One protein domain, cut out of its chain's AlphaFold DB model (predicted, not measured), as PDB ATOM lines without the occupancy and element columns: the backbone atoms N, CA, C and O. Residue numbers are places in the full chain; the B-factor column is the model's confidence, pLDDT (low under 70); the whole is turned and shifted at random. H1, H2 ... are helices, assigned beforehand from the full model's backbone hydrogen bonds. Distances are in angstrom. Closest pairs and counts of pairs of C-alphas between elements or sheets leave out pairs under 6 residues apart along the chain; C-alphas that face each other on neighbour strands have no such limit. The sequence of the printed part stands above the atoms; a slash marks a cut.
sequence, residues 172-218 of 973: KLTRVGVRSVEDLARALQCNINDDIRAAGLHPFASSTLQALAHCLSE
ATOM      1  N   LYS A 172      15.785  31.575  57.884       97.69
ATOM      2  CA  LYS A 172      15.280  31.801  59.251       97.69
ATOM      3  C   LYS A 172      15.899  30.807  60.238       97.69
ATOM      4  O   LYS A 172      16.481  31.234  61.226       97.69
ATOM      5  N   LEU A 173      15.854  29.511  59.919       97.50
ATOM      6  CA  LEU A 173      16.459  28.438  60.719       97.50
ATOM      7  C   LEU A 173      17.977  28.620  60.878       97.50
ATOM      8  O   LEU A 173      18.487  28.617  61.992       97.50
ATOM      9  N   THR A 174      18.695  28.894  59.784       97.19
ATOM     10  CA  THR A 174      20.158  29.099  59.817       97.19
ATOM     11  C   THR A 174      20.558  30.290  60.700       97.19
ATOM     12  O   THR A 174      21.620  30.262  61.327       97.19
ATOM     13  N   ARG A 175      19.714  31.332  60.771       95.75
ATOM     14  CA  ARG A 175      19.918  32.530  61.603       95.75
ATOM     15  C   ARG A 175      19.652  32.290  63.097       95.75
ATOM     16  O   ARG A 175      20.217  33.020  63.900       95.75
ATOM     17  N   VAL A 176      18.904  31.244  63.457       95.75
ATOM     18  CA  VAL A 176      18.786  30.718  64.835       95.75
ATOM     19  C   VAL A 176      19.680  29.490  65.069       95.75
ATOM     20  O   VAL A 176      19.383  28.617  65.874       95.75
ATOM     21  N   GLY A 177      20.780  29.371  64.318       94.69
ATOM     22  CA  GLY A 177      21.775  28.306  64.490       94.69
ATOM     23  C   GLY A 177      21.398  26.934  63.915       94.69
ATOM     24  O   GLY A 177      22.295  26.116  63.724       94.69
ATOM     25  N   VAL A 178      20.131  26.693  63.559       97.25
ATOM     26  CA  VAL A 178      19.642  25.402  63.046       97.25
ATOM     27  C   VAL A 178      20.177  25.123  61.636       97.25
ATOM     28  O   VAL A 178      19.777  25.762  60.658       97.25
ATOM     29  N   ARG A 179      21.093  24.150  61.524       96.50
ATOM     30  CA  ARG A 179      21.804  23.789  60.282       96.50
ATOM     31  C   ARG A 179      21.611  22.325  59.870       96.50
ATOM     32  O   ARG A 179      21.805  22.011  58.692       96.50
ATOM     33  N   SER A 180      21.206  21.449  60.788       96.62
ATOM     34  CA  SER A 180      20.867  20.045  60.530       96.62
ATOM     35  C   SER A 180      19.501  19.635  61.111       96.62
ATOM     36  O   SER A 180      18.787  20.452  61.694       96.62
ATOM     37  N   VAL A 181      19.111  18.368  60.921       97.19
ATOM     38  CA  VAL A 181      17.865  17.800  61.481       97.19
ATOM     39  C   VAL A 181      17.948  17.698  63.008       97.19
ATOM     40  O   VAL A 181      16.991  18.001  63.710       97.19
ATOM     41  N   GLU A 182      19.122  17.347  63.523       95.44
ATOM     42  CA  GLU A 182      19.436  17.230  64.948       95.44
ATOM     43  C   GLU A 182      19.436  18.597  65.662       95.44
ATOM     44  O   GLU A 182      19.125  18.688  66.850       95.44
ATOM     45  N   ASP A 183      19.744  19.686  64.951       94.50
ATOM     46  CA  ASP A 183      19.556  21.046  65.472       94.50
ATOM     47  C   ASP A 183      18.068  21.414  65.537       94.50
ATOM     48  O   ASP A 183      17.613  21.958  66.540       94.50
ATOM     49  N   LEU A 184      17.301  21.085  64.489       97.06
ATOM     50  CA  LEU A 184      15.862  21.353  64.428       97.06
ATOM     51  C   LEU A 184      15.099  20.590  65.522       97.06
ATOM     52  O   LEU A 184      14.189  21.157  66.123       97.06
ATOM     53  N   ALA A 185      15.498  19.349  65.819       95.44
ATOM     54  CA  ALA A 185      14.949  18.549  66.913       95.44
ATOM     55  C   ALA A 185      15.070  19.277  68.263       95.44
ATOM     56  O   ALA A 185      14.079  19.470  68.964       95.44
ATOM     57  N   ARG A 186      16.285  19.741  68.583       90.06
ATOM     58  CA  ARG A 186      16.595  20.445  69.837       90.06
ATOM     59  C   ARG A 186      15.902  21.803  69.919       90.06
ATOM     60  O   ARG A 186      15.340  22.140  70.951       90.06
ATOM     61  N   ALA A 187      15.874  22.557  68.823       92.75
ATOM     62  CA  ALA A 187      15.183  23.841  68.782       92.75
ATOM     63  C   ALA A 187      13.656  23.689  68.943       92.75
ATOM     64  O   ALA A 187      13.024  24.499  69.615       92.75
ATOM     65  N   LEU A 188      13.043  22.633  68.390       94.44
ATOM     66  CA  LEU A 188      11.621  22.341  68.617       94.44
ATOM     67  C   LEU A 188      11.317  21.975  70.082       94.44
ATOM     68  O   LEU A 188      10.256  22.350  70.573       94.44
ATOM     69  N   GLN A 189      12.241  21.311  70.786       85.69
ATOM     70  CA  GLN A 189      12.126  21.051  72.231       85.69
ATOM     71  C   GLN A 189      12.238  22.333  73.078       85.69
ATOM     72  O   GLN A 189      11.595  22.427  74.119       85.69
ATOM     73  N   CYS A 190      13.006  23.329  72.624       80.94
ATOM     74  CA  CYS A 190      13.255  24.594  73.331       80.94
ATOM     75  C   CYS A 190      12.398  25.777  72.824       80.94
ATOM     76  O   CYS A 190      12.811  26.925  72.949       80.94
ATOM     77  N   ASN A 191      11.234  25.512  72.219       89.00
ATOM     78  CA  ASN A 191      10.354  26.516  71.599       89.00
ATOM     79  C   ASN A 191      11.065  27.474  70.616       89.00
ATOM     80  O   ASN A 191      11.107  28.686  70.815       89.00
ATOM     81  N   ILE A 192      11.526  26.939  69.480       96.25
ATOM     82  CA  ILE A 192      12.183  27.652  68.361       96.25
ATOM     83  C   ILE A 192      11.572  29.012  67.960       96.25
ATOM     84  O   ILE A 192      12.248  29.853  67.368       96.25
ATOM     85  N   ASN A 193      10.290  29.259  68.247       96.69
ATOM     86  CA  ASN A 193       9.665  30.556  68.007       96.69
ATOM     87  C   ASN A 193      10.261  31.692  68.856       96.69
ATOM     88  O   ASN A 193      10.222  32.835  68.400       96.69
ATOM     89  N   ASP A 194      10.827  31.407  70.027       86.75
ATOM     90  CA  ASP A 194      11.481  32.404  70.880       86.75
ATOM     91  C   ASP A 194      12.863  32.786  70.349       86.75
ATOM     92  O   ASP A 194      13.128  33.978  70.183       86.75
ATOM     93  N   ASP A 195      13.672  31.816  69.909       87.31
ATOM     94  CA  ASP A 195      14.913  32.088  69.165       87.31
ATOM     95  C   ASP A 195      14.641  32.944  67.916       87.31
ATOM     96  O   ASP A 195      15.366  33.891  67.601       87.31
ATOM     97  N   ILE A 196      13.560  32.633  67.190       93.81
ATOM     98  CA  ILE A 196      13.154  33.346  65.972       93.81
ATOM     99  C   ILE A 196      12.737  34.792  66.288       93.81
ATOM    100  O   ILE A 196      13.117  35.705  65.548       93.81
ATOM    101  N   ARG A 197      12.015  35.020  67.396       91.19
ATOM    102  CA  ARG A 197      11.675  36.364  67.897       91.19
ATOM    103  C   ARG A 197      12.932  37.132  68.310       91.19
ATOM    104  O   ARG A 197      13.106  38.268  67.871       91.19
ATOM    105  N   ALA A 198      13.831  36.510  69.075       73.69
ATOM    106  CA  ALA A 198      15.103  37.095  69.507       73.69
ATOM    107  C   ALA A 198      16.004  37.473  68.315       73.69
ATOM    108  O   ALA A 198      16.633  38.530  68.308       73.69
ATOM    109  N   ALA A 199      15.988  36.671  67.247       85.94
ATOM    110  CA  ALA A 199      16.663  36.965  65.984       85.94
ATOM    111  C   ALA A 199      16.010  38.094  65.152       85.94
ATOM    112  O   ALA A 199      16.511  38.408  64.064       85.94
ATOM    113  N   GLY A 200      14.913  38.700  65.625       90.19
ATOM    114  CA  GLY A 200      14.193  39.791  64.964       90.19
ATOM    115  C   GLY A 200      13.323  39.344  63.786       90.19
ATOM    116  O   GLY A 200      13.204  40.078  62.805       90.19
ATOM    117  N   LEU A 201      12.769  38.128  63.830       95.12
ATOM    118  CA  LEU A 201      11.989  37.525  62.746       95.12
ATOM    119  C   LEU A 201      10.591  37.110  63.235       95.12
ATOM    120  O   LEU A 201      10.389  36.776  64.399       95.12
ATOM    121  N   HIS A 202       9.608  37.077  62.329       95.19
ATOM    122  CA  HIS A 202       8.275  36.564  62.671       95.19
ATOM    123  C   HIS A 202       8.327  35.060  63.010       95.19
ATOM    124  O   HIS A 202       8.990  34.315  62.275       95.19
ATOM    125  N   PRO A 203       7.597  34.584  64.037       95.31
ATOM    126  CA  PRO A 203       7.519  33.164  64.393       95.31
ATOM    127  C   PRO A 203       6.937  32.292  63.264       95.31
ATOM    128  O   PRO A 203       6.380  32.782  62.278       95.31
ATOM    129  N   PHE A 204       7.065  30.974  63.393       96.94
ATOM    130  CA  PHE A 204       6.264  30.013  62.638       96.94
ATOM    131  C   PHE A 204       4.856  29.895  63.239       96.94
ATOM    132  O   PHE A 204       4.682  29.899  64.458       96.94
ATOM    133  N   ALA A 205       3.849  29.737  62.376       96.00
ATOM    134  CA  ALA A 205       2.498  29.368  62.796       96.00
ATOM    135  C   ALA A 205       2.482  27.963  63.430       96.00
ATOM    136  O   ALA A 205       3.257  27.098  63.016       96.00
ATOM    137  N   SER A 206       1.566  27.721  64.375       90.06
ATOM    138  CA  SER A 206       1.470  26.448  65.115       90.06
ATOM    139  C   SER A 206       1.400  25.220  64.193       90.06
ATOM    140  O   SER A 206       2.173  24.280  64.356       90.06
ATOM    141  N   SER A 207       0.598  25.280  63.125       95.06
ATOM    142  CA  SER A 207       0.492  24.200  62.129       95.06
ATOM    143  C   SER A 207       1.793  23.909  61.368       95.06
ATOM    144  O   SER A 207       2.011  22.784  60.930       95.06
ATOM    145  N   THR A 208       2.692  24.890  61.227       96.81
ATOM    146  CA  THR A 208       4.041  24.653  60.689       96.81
ATOM    147  C   THR A 208       4.932  23.963  61.729       96.81
ATOM    148  O   THR A 208       5.684  23.070  61.356       96.81
ATOM    149  N   LEU A 209       4.845  24.314  63.019       96.81
ATOM    150  CA  LEU A 209       5.600  23.623  64.077       96.81
ATOM    151  C   LEU A 209       5.156  22.161  64.233       96.81
ATOM    152  O   LEU A 209       6.001  21.270  64.267       96.81
ATOM    153  N   GLN A 210       3.844  21.911  64.249       93.31
ATOM    154  CA  GLN A 210       3.263  20.565  64.319       93.31
ATOM    155  C   GLN A 210       3.732  19.678  63.155       93.31
ATOM    156  O   GLN A 210       4.171  18.552  63.378       93.31
ATOM    157  N   ALA A 211       3.713  20.195  61.923       95.75
ATOM    158  CA  ALA A 211       4.152  19.437  60.753       95.75
ATOM    159  C   ALA A 211       5.673  19.180  60.733       95.75
ATOM    160  O   ALA A 211       6.115  18.104  60.326       95.75
ATOM    161  N   LEU A 212       6.483  20.127  61.227       96.56
ATOM    162  CA  LEU A 212       7.925  19.925  61.413       96.56
ATOM    163  C   LEU A 212       8.211  18.843  62.464       96.56
ATOM    164  O   LEU A 212       9.057  17.987  62.219       96.56
ATOM    165  N   ALA A 213       7.495  18.846  63.593       95.62
ATOM    166  CA  ALA A 213       7.628  17.829  64.635       95.62
ATOM    167  C   ALA A 213       7.213  16.430  64.137       95.62
ATOM    168  O   ALA A 213       7.962  15.473  64.327       95.62
ATOM    169  N   HIS A 214       6.086  16.321  63.421       94.88
ATOM    170  CA  HIS A 214       5.621  15.062  62.828       94.88
ATOM    171  C   HIS A 214       6.654  14.464  61.862       94.88
ATOM    172  O   HIS A 214       7.054  13.307  61.996       94.88
ATOM    173  N   CYS A 215       7.148  15.251  60.899       96.56
ATOM    174  CA  CYS A 215       8.159  14.749  59.968       96.56
ATOM    175  C   CYS A 215       9.516  14.472  60.625       96.56
ATOM    176  O   CYS A 215      10.309  13.715  60.068       96.56
ATOM    177  N   LEU A 216       9.784  15.028  61.808       95.69
ATOM    178  CA  LEU A 216      10.991  14.726  62.568       95.69
ATOM    179  C   LEU A 216      10.887  13.395  63.329       95.69
ATOM    180  O   LEU A 216      11.867  12.652  63.331       95.69
ATOM    181  N   SER A 217       9.718  13.024  63.869       91.38
ATOM    182  CA  SER A 217       9.524  11.693  64.477       91.38
ATOM    183  C   SER A 217       9.607  10.552  63.455       91.38
ATOM    184  O   SER A 217      10.118   9.483  63.774       91.38
ATOM    185  N   GLU A 218       9.178  10.786  62.209       91.56
ATOM    186  CA  GLU A 218       9.340   9.817  61.112       91.56
ATOM    187  C   GLU A 218      10.806   9.647  60.669       91.56
ATOM    188  O   GLU A 218      11.207   8.567  60.241       91.56
TER     189      GLU A 218
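What this domain is: This is residues 172 to 218 of the 973 residues of the protein "Hypothetical protein" of Alexandrium monilatum (UniProt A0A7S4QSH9). The longest helix, H4, makes one side of a small helical domain; H2 packs on it at a steep angle near H4's last residues, while the short H1 and H3 sit together away from it. Residues 199 to 205 lead from H3 to H4. The printed part has 47 residues, with four named helices in the order H1, H2, H3, H4 and no named strand: all helix. It is compact, radius of gyration of the C-alphas 10.0 A, spanning 30 by 21 by 15 A.

Where its parts are: H4, residues 206 to 218, is 18.8 A long, ending at C-alpha 218 (9.340, 9.817, 61.112). H2 is residues 181 to 189, 12.6 A; H3 is 192 to 198, 10.0 A; H1 is 172 to 175, 5.3 A, beginning at C-alpha 172 (15.280, 31.801, 59.251).

How they stand to each other: H4 and H2 touch, the closest C-alphas being those of Leu 216 and Ala 185, 7.0 A apart, at a steep tilt of 50 degrees, opposite ways. H2 and H3 meet only through their link. H1 and H3 are close but not clearly touching: their closest C-alphas, Lys 172 and Ile 196, are 7.2 A apart. H1 and H4 are apart. Every O i to N i+4 pair is within hydrogen-bond range in H2, H3 and H4; H1 is too short for one.

The domain as a whole: The farthest C-alphas, Gly 200 and Glu 218, are 30.6 A apart. The printed part has no cut and no long link; no printed residue is under 70 in pLDDT.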